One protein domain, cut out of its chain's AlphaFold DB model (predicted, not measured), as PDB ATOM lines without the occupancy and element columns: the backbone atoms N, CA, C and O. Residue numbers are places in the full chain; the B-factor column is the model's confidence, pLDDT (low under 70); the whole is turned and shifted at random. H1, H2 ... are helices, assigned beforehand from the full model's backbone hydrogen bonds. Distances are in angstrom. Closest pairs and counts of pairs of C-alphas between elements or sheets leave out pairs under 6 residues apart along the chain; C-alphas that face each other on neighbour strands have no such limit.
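This is residues 25 to 88 of the 310 residues of an uncharacterized protein of Zootermopsis nevadensis (UniProt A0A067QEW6). Three helices, H1, H2 and H4, form a small triangle with few contacts between them, H1 the longest and H4 set about perpendicular to it, with the short H2 at the third corner. From H2 a wide loop goes out to the small helix H3, which touches no helix, and the chain then comes back to H4; residues 60 to 65 stick out. The printed part has 64 residues, with four named helices in the order H1, H2, H3, H4 and no named strand, and its class is all helix. The whole is compact, with a radius of gyration of the C-alphas of 11.4 A, and spans 29 by 26 by 17 A.

H1, residues 29 to 43, and H2, residues 47 to 51, touch only at the corner by their tight link, where H1 takes part with residues 40 to 41 alone. Their closest C-alphas, those of Val 41 and Val 47, are 5.0 A apart. H4, residues 78 to 87, touches H1, which takes part with residues 33 to 37 alone; the closest C-alphas, those of Ser 33 and Asp 80, are 6.5 A apart. The lines of H1 and H4 are about perpendicular, at 80 degrees. H4 also touches H2, with the C-alphas of Leu 51 and Lys 85 closest at 6.1 A. H3, residues 64 to 67, is apart from H1, H2 and H4. In H1, H2 and H4 every O i to N i+4 pair is within hydrogen-bond range; H3 is too short for such a pair, but its one O i to N i+3 pair is within range.

H1 begins at C-alpha 29, at (108.375, 158.044, 139.340), and is 20.7 A long from first to last C-alpha. H2 has five residues, Val 47 to Leu 51. H3 has four, Glu 64 to Leu 67, with C-alpha 64 at (123.227, 137.067, 149.670). H4 runs from Glu 78 to Thr 87 over 14.2 A and ends at C-alpha 87, at (110.132, 163.677, 156.299).

The two C-alphas farthest apart, those of Asp 65 and Thr 87, are 30.9 A apart. The printed part, residues 25 to 88, has no cut. The link from H2 to H3 is long, with 12 residues, 52 to 63, and that from H3 to H4 is short, with 10. The mean pLDDT of the printed part is 81.0; the model's confidence is low, under 70, at residues 58 to 69, and the mean over H3 is 63.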
ATOM      1  N   LEU A  25     103.034 150.907 137.140       80.00
ATOM      2  CA  LEU A  25     103.406 151.481 138.436       80.00
ATOM      3  C   LEU A  25     104.894 151.841 138.535       80.00
ATOM      4  O   LEU A  25     105.248 152.805 139.202       80.00
ATOM      5  N   LEU A  26     105.774 151.076 137.880       81.88
ATOM      6  CA  LEU A  26     107.212 151.370 137.853       81.88
ATOM      7  C   LEU A  26     107.602 152.445 136.826       81.88
ATOM      8  O   LEU A  26     108.736 152.920 136.873       81.88
ATOM      9  N   LYS A  27     106.712 152.804 135.889       85.06
ATOM     10  CA  LYS A  27     106.941 153.905 134.938       85.06
ATOM     11  C   LYS A  27     106.689 155.270 135.570       85.06
ATOM     12  O   LYS A  27     107.359 156.223 135.190       85.06
ATOM     13  N   ASP A  28     105.734 155.357 136.493       86.75
ATOM     14  CA  ASP A  28     105.496 156.572 137.266       86.75
ATOM     15  C   ASP A  28     106.542 156.709 138.382       86.75
ATOM     16  O   ASP A  28     106.714 155.814 139.212       86.75
ATOM     17  N   GLU A  29     107.275 157.825 138.395       85.25
ATOM     18  CA  GLU A  29     108.375 158.044 139.340       85.25
ATOM     19  C   GLU A  29     107.880 158.131 140.793       85.25
ATOM     20  O   GLU A  29     108.536 157.611 141.702       85.25
ATOM     21  N   GLY A  30     106.703 158.724 141.016       83.88
ATOM     22  CA  GLY A  30     106.101 158.866 142.340       83.88
ATOM     23  C   GLY A  30     105.682 157.517 142.917       83.88
ATOM     24  O   GLY A  30     106.081 157.158 144.029       83.88
ATOM     25  N   CYS A  31     104.945 156.724 142.137       85.00
ATOM     26  CA  CYS A  31     104.559 155.363 142.500       85.00
ATOM     27  C   CYS A  31     105.778 154.463 142.705       85.00
ATOM     28  O   CYS A  31     105.822 153.707 143.676       85.00
ATOM     29  N   CYS A  32     106.787 154.555 141.839       85.81
ATOM     30  CA  CYS A  32     108.008 153.766 141.953       85.81
ATOM     31  C   CYS A  32     108.778 154.091 143.244       85.81
ATOM     32  O   CYS A  32     109.170 153.178 143.975       85.81
ATOM     33  N   SER A  33     108.925 155.376 143.578       85.69
ATOM     34  CA  SER A  33     109.583 155.834 144.811       85.69
ATOM     35  C   SER A  33     108.820 155.388 146.062       85.69
ATOM     36  O   SER A  33     109.416 154.862 147.004       85.69
ATOM     37  N   LEU A  34     107.488 155.503 146.053       87.06
ATOM     38  CA  LEU A  34     106.636 155.011 147.137       87.06
ATOM     39  C   LEU A  34     106.753 153.490 147.307       87.06
ATOM     40  O   LEU A  34     106.895 152.999 148.427       87.06
ATOM     41  N   LEU A  35     106.729 152.738 146.203       88.38
ATOM     42  CA  LEU A  35     106.878 151.285 146.227       88.38
ATOM     43  C   LEU A  35     108.245 150.881 146.770       88.38
ATOM     44  O   LEU A  35     108.293 150.024 147.647       88.38
ATOM     45  N   ARG A  36     109.339 151.516 146.329       89.62
ATOM     46  CA  ARG A  36     110.677 151.304 146.908       89.62
ATOM     47  C   ARG A  36     110.649 151.529 148.410       89.62
ATOM     48  O   ARG A  36     111.066 150.650 149.161       89.62
ATOM     49  N   LEU A  37     110.115 152.658 148.861       88.19
ATOM     50  CA  LEU A  37     110.058 152.998 150.277       88.19
ATOM     51  C   LEU A  37     109.312 151.933 151.091       88.19
ATOM     52  O   LEU A  37     109.882 151.338 152.005       88.19
ATOM     53  N   CYS A  38     108.064 151.646 150.720       87.19
ATOM     54  CA  CYS A  38     107.221 150.665 151.395       87.19
ATOM     55  C   CYS A  38     107.862 149.273 151.390       87.19
ATOM     56  O   CYS A  38     107.857 148.585 152.411       87.19
ATOM     57  N   TRP A  39     108.457 148.868 150.265       88.12
ATOM     58  CA  TRP A  39     109.072 147.552 150.125       88.12
ATOM     59  C   TRP A  39     110.317 147.400 150.995       88.12
ATOM     60  O   TRP A  39     110.467 146.385 151.671       88.12
ATOM     61  N   ASN A  40     111.185 148.417 151.039       88.44
ATOM     62  CA  ASN A  40     112.377 148.397 151.889       88.44
ATOM     63  C   ASN A  40     111.992 148.451 153.371       88.44
ATOM     64  O   ASN A  40     112.493 147.653 154.159       88.44
ATOM     65  N   VAL A  41     111.050 149.316 153.753       87.56
ATOM     66  CA  VAL A  41     110.547 149.392 155.133       87.56
ATOM     67  C   VAL A  41     110.018 148.037 155.600       87.56
ATOM     68  O   VAL A  41     110.392 147.571 156.672       87.56
ATOM     69  N   GLN A  42     109.195 147.368 154.793       85.69
ATOM     70  CA  GLN A  42     108.639 146.064 155.153       85.69
ATOM     71  C   GLN A  42     109.692 144.949 155.155       85.69
ATOM     72  O   GLN A  42     109.677 144.082 156.025       85.69
ATOM     73  N   TRP A  43     110.616 144.956 154.191       85.50
ATOM     74  CA  TRP A  43     111.623 143.903 154.063       85.50
ATOM     75  C   TRP A  43     112.684 143.955 155.164       85.50
ATOM     76  O   TRP A  43     113.092 142.914 155.673       85.50
ATOM     77  N   PHE A  44     113.120 145.155 155.553       84.75
ATOM     78  CA  PHE A  44     114.205 145.348 156.518       84.75
ATOM     79  C   PHE A  44     113.728 145.510 157.968       84.75
ATOM     80  O   PHE A  44     114.535 145.813 158.843       84.75
ATOM     81  N   GLY A  45     112.447 145.249 158.247       82.94
ATOM     82  CA  GLY A  45     111.929 145.169 159.617       82.94
ATOM     83  C   GLY A  45     111.450 146.498 160.205       82.94
ATOM     84  O   GLY A  45     111.395 146.638 161.423       82.94
ATOM     85  N   GLY A  46     111.087 147.464 159.363       85.44
ATOM     86  CA  GLY A  46     110.391 148.685 159.764       85.44
ATOM     87  C   GLY A  46     111.111 149.979 159.391       85.44
ATOM     88  O   GLY A  46     112.276 150.000 158.993       85.44
ATOM     89  N   VAL A  47     110.385 151.092 159.539       85.75
ATOM     90  CA  VAL A  47     110.864 152.429 159.155       85.75
ATOM     91  C   VAL A  47     112.038 152.882 160.018       85.75
ATOM     92  O   VAL A  47     112.971 153.490 159.504       85.75
ATOM     93  N   GLU A  48     112.054 152.504 161.297       85.44
ATOM     94  CA  GLU A  48     113.138 152.835 162.227       85.44
ATOM     95  C   GLU A  48     114.480 152.229 161.802       85.44
ATOM     96  O   GLU A  48     115.519 152.881 161.915       85.44
ATOM     97  N   VAL A  49     114.467 151.008 161.253       86.69
ATOM     98  CA  VAL A  49     115.680 150.347 160.750       86.69
ATOM     99  C   VAL A  49     116.226 151.098 159.540       86.69
ATOM    100  O   VAL A  49     117.410 151.423 159.510       86.69
ATOM    101  N   VAL A  50     115.358 151.428 158.579       88.06
ATOM    102  CA  VAL A  50     115.747 152.157 157.360       88.06
ATOM    103  C   VAL A  50     116.222 153.576 157.693       88.06
ATOM    104  O   VAL A  50     117.220 154.041 157.148       88.06
ATOM    105  N   LEU A  51     115.572 154.261 158.637       87.56
ATOM    106  CA  LEU A  51     115.983 155.593 159.092       87.56
ATOM    107  C   LEU A  51     117.351 155.596 159.796       87.56
ATOM    108  O   LEU A  51     118.018 156.632 159.812       87.56
ATOM    109  N   ASN A  52     117.773 154.463 160.372       87.75
ATOM    110  CA  ASN A  52     119.083 154.298 161.009       87.75
ATOM    111  C   ASN A  52     120.232 154.063 160.021       87.75
ATOM    112  O   ASN A  52     121.390 154.110 160.433       87.75
ATOM    113  N   TRP A  53     119.953 153.835 158.739       88.06
ATOM    114  CA  TRP A  53     121.006 153.688 157.738       88.06
ATOM    115  C   TRP A  53     121.741 155.008 157.529       88.06
ATOM    116  O   TRP A  53     121.106 156.048 157.363       88.06
ATOM    117  N   SER A  54     123.074 154.995 157.514       84.62
ATOM    118  CA  SER A  54     123.873 156.166 157.129       84.62
ATOM    119  C   SER A  54     123.720 156.451 155.636       84.62
ATOM    120  O   SER A  54     123.367 157.568 155.265       84.62
ATOM    121  N   GLU A  55     123.860 155.409 154.824       86.06
ATOM    122  CA  GLU A  55     123.755 155.388 153.363       86.06
ATOM    123  C   GLU A  55     122.927 154.169 152.949       86.06
ATOM    124  O   GLU A  55     122.776 153.227 153.738       86.06
ATOM    125  N   VAL A  56     122.390 154.158 151.726       84.56
ATOM    126  CA  VAL A  56     121.756 152.941 151.204       84.56
ATOM    127  C   VAL A  56     122.804 151.818 151.162       84.56
ATOM    128  O   VAL A  56     123.829 151.979 150.494       84.56
ATOM    129  N   PRO A  57     122.580 150.675 151.845       79.12
ATOM    130  CA  PRO A  57     123.565 149.608 151.888       79.12
ATOM    131  C   PRO A  57     123.917 149.145 150.468       79.12
ATOM    132  O   PRO A  57     123.012 148.818 149.691       79.12
ATOM    133  N   PRO A  58     125.211 149.093 150.106       63.22
ATOM    134  CA  PRO A  58     125.606 148.627 148.791       63.22
ATOM    135  C   PRO A  58     125.223 147.157 148.630       63.22
ATOM    136  O   PRO A  58     125.234 146.380 149.587       63.22
ATOM    137  N   ASN A  59     124.936 146.760 147.392       55.50
ATOM    138  CA  ASN A  59     124.452 145.421 147.037       55.50
ATOM    139  C   ASN A  59     125.318 144.265 147.579       55.50
ATOM    140  O   ASN A  59     124.814 143.159 147.722       55.50
ATOM    141  N   ALA A  60     126.598 144.517 147.869       50.41
ATOM    142  CA  ALA A  60     127.551 143.539 148.391       50.41
ATOM    143  C   ALA A  60     127.604 143.452 149.934       50.41
ATOM    144  O   ALA A  60     128.192 142.517 150.465       50.41
ATOM    145  N   ALA A  61     127.034 144.420 150.662       52.56
ATOM    146  CA  ALA A  61     127.107 144.487 152.128       52.56
ATOM    147  C   ALA A  61     125.935 143.789 152.837       52.56
ATOM    148  O   ALA A  61     125.996 143.529 154.039       52.56
ATOM    149  N   ILE A  62     124.862 143.476 152.109       62.47
ATOM    150  CA  ILE A  62     123.746 142.681 152.621       62.47
ATOM    151  C   ILE A  62     124.005 141.233 152.198       62.47
ATOM    152  O   ILE A  62     124.120 140.962 151.007       62.47
ATOM    153  N   SER A  63     124.098 140.313 153.164       60.34
ATOM    154  CA  SER A  63     124.311 138.875 152.920       60.34
ATOM    155  C   SER A  63     123.413 138.360 151.788       60.34
ATOM    156  O   SER A  63     122.208 138.626 151.829       60.34
ATOM    157  N   GLU A  64     123.964 137.606 150.830       57.59
ATOM    158  CA  GLU A  64     123.227 137.067 149.670       57.59
ATOM    159  C   GLU A  64     121.919 136.365 150.074       57.59
ATOM    160  O   GLU A  64     120.890 136.559 149.427       57.59
ATOM    161  N   ASP A  65     121.907 135.680 151.221       61.34
ATOM    162  CA  ASP A  65     120.717 135.035 151.786       61.34
ATOM    163  C   ASP A  65     119.548 136.008 152.029       61.34
ATOM    164  O   ASP A  65     118.390 135.673 151.774       61.34
ATOM    165  N   LYS A  66     119.834 137.246 152.460       64.94
ATOM    166  CA  LYS A  66     118.834 138.297 152.747       64.94
ATOM    167  C   LYS A  66     118.354 139.038 151.500       64.94
ATOM    168  O   LYS A  66     117.291 139.660 151.546       64.94
ATOM    169  N   LEU A  67     119.130 139.006 150.416       66.81
ATOM    170  CA  LEU A  67     118.764 139.593 149.124       66.81
ATOM    171  C   LEU A  67     118.176 138.568 148.149       66.81
ATOM    172  O   LEU A  67     117.639 138.970 147.113       66.81
ATOM    173  N   SER A  68     118.234 137.270 148.468       64.88
ATOM    174  CA  SER A  68     117.635 136.213 147.656       64.88
ATOM    175  C   SER A  68     116.119 136.457 147.493       64.88
ATOM    176  O   SER A  68     115.311 136.312 148.408       64.88
ATOM    177  N   GLY A  69     115.716 136.928 146.307       68.38
ATOM    178  CA  GLY A  69     114.323 137.271 145.994       68.38
ATOM    179  C   GLY A  69     113.926 138.742 146.180       68.38
ATOM    180  O   GLY A  69     112.747 139.061 146.014       68.38
ATOM    181  N   PHE A  70     114.869 139.647 146.475       77.06
ATOM    182  CA  PHE A  70     114.612 141.089 146.487       77.06
ATOM    183  C   PHE A  70     114.770 141.690 145.081       77.06
ATOM    184  O   PHE A  70     115.865 141.695 144.515       77.06
ATOM    185  N   ALA A  71     113.679 142.222 144.523       78.31
ATOM    186  CA  ALA A  71     113.666 142.826 143.190       78.31
ATOM    187  C   ALA A  71     114.587 144.057 143.117       78.31
ATOM    188  O   ALA A  71     114.463 144.980 143.925       78.31
ATOM    189  N   CYS A  72     115.496 144.088 142.140       79.19
ATOM    190  CA  CYS A  72     116.465 145.175 141.974       79.19
ATOM    191  C   CYS A  72     115.789 146.531 141.734       79.19
ATOM    192  O   CYS A  72     116.277 147.551 142.207       79.19
ATOM    193  N   GLU A  73     114.648 146.541 141.043       82.44
ATOM    194  CA  GLU A  73     113.897 147.749 140.683       82.44
ATOM    195  C   GLU A  73     113.266 148.442 141.906       82.44
ATOM    196  O   GLU A  73     113.021 149.650 141.877       82.44
ATOM    197  N   LEU A  74     113.034 147.680 142.983       85.25
ATOM    198  CA  LEU A  74     112.460 148.154 144.245       85.25
ATOM    199  C   LEU A  74     113.516 148.479 145.305       85.25
ATOM    200  O   LEU A  74     113.176 148.688 146.469       85.25
ATOM    201  N   ARG A  75     114.798 148.521 144.942       85.56
ATOM    202  CA  ARG A  75     115.846 148.964 145.865       85.56
ATOM    203  C   ARG A  75     115.715 150.456 146.120       85.56
ATOM    204  O   ARG A  75     115.425 151.220 145.204       85.56
ATOM    205  N   LEU A  76     115.909 150.839 147.376       88.12
ATOM    206  CA  LEU A  76     115.858 152.234 147.784       88.12
ATOM    207  C   LEU A  76     116.981 153.005 147.086       88.12
ATOM    208  O   LEU A  76     118.116 152.533 147.049       88.12
ATOM    209  N   LEU A  77     116.678 154.176 146.539       89.75
ATOM    210  CA  LEU A  77     117.709 155.089 146.061       89.75
ATOM    211  C   LEU A  77     118.169 156.011 147.191       89.75
ATOM    212  O   LEU A  77     117.453 156.250 148.163       89.75
ATOM    213  N   GLU A  78     119.350 156.607 147.033       89.50
ATOM    214  CA  GLU A  78     119.861 157.581 148.007       89.50
ATOM    215  C   GLU A  78     118.942 158.813 148.117       89.50
ATOM    216  O   GLU A  78     118.775 159.388 149.192       89.50
ATOM    217  N   GLY A  79     118.288 159.196 147.013       88.69
ATOM    218  CA  GLY A  79     117.250 160.231 147.011       88.69
ATOM    219  C   GLY A  79     116.046 159.861 147.882       88.69
ATOM    220  O   GLY A  79     115.603 160.683 148.685       88.69
ATOM    221  N   ASP A  80     115.580 158.613 147.788       87.94
ATOM    222  CA  ASP A  80     114.444 158.102 148.562       87.94
ATOM    223  C   ASP A  80     114.781 158.059 150.059       87.94
ATOM    224  O   ASP A  80     113.998 158.521 150.889       87.94
ATOM    225  N   LEU A  81     115.979 157.571 150.412       89.38
ATOM    226  CA  LEU A  81     116.454 157.546 151.799       89.38
ATOM    227  C   LEU A  81     116.573 158.962 152.374       89.38
ATOM    228  O   LEU A  81     116.167 159.215 153.511       89.38
ATOM    229  N   ARG A  82     117.106 159.904 151.590       88.44
ATOM    230  CA  ARG A  82     117.206 161.310 151.995       88.44
ATOM    231  C   ARG A  82     115.826 161.929 152.205       88.44
ATOM    232  O   ARG A  82     115.629 162.617 153.204       88.44
ATOM    233  N   CYS A  83     114.878 161.653 151.311       86.38
ATOM    234  CA  CYS A  83     113.494 162.102 151.432       86.38
ATOM    235  C   CYS A  83     112.828 161.525 152.692       86.38
ATOM    236  O   CYS A  83     112.251 162.266 153.490       86.38
ATOM    237  N   LEU A  84     113.002 160.226 152.950       88.12
ATOM    238  CA  LEU A  84     112.493 159.561 154.151       88.12
ATOM    239  C   LEU A  84     113.054 160.188 155.435       88.12
ATOM    240  O   LEU A  84     112.312 160.514 156.358       88.12
ATOM    241  N   LYS A  85     114.369 160.420 155.487       87.12
ATOM    242  CA  LYS A  85     115.016 161.080 156.632       87.12
ATOM    243  C   LYS A  85     114.543 162.521 156.819       87.12
ATOM    244  O   LYS A  85     114.404 162.966 157.957       87.12
ATOM    245  N   ALA A  86     114.314 163.253 155.730       82.69
ATOM    246  CA  ALA A  86     113.839 164.635 155.777       82.69
ATOM    247  C   ALA A  86     112.384 164.740 156.264       82.69
ATOM    248  O   ALA A  86     112.038 165.692 156.963       82.69
ATOM    249  N   THR A  87     111.557 163.747 155.931       83.81
ATOM    250  CA  THR A  87     110.132 163.677 156.299       83.81
ATOM    251  C   THR A  87     109.880 163.034 157.668       83.81
ATOM    252  O   THR A  87     108.782 163.157 158.206       83.81
ATOM    253  N   ALA A  88     110.890 162.415 158.291       86.44
ATOM    254  CA  ALA A  88     110.817 161.855 159.643       86.44
ATOM    255  C   ALA A  88     110.844 162.941 160.742       86.44
ATOM    256  O   ALA A  88     111.815 163.062 161.497       86.44
TER     257      ALA A  88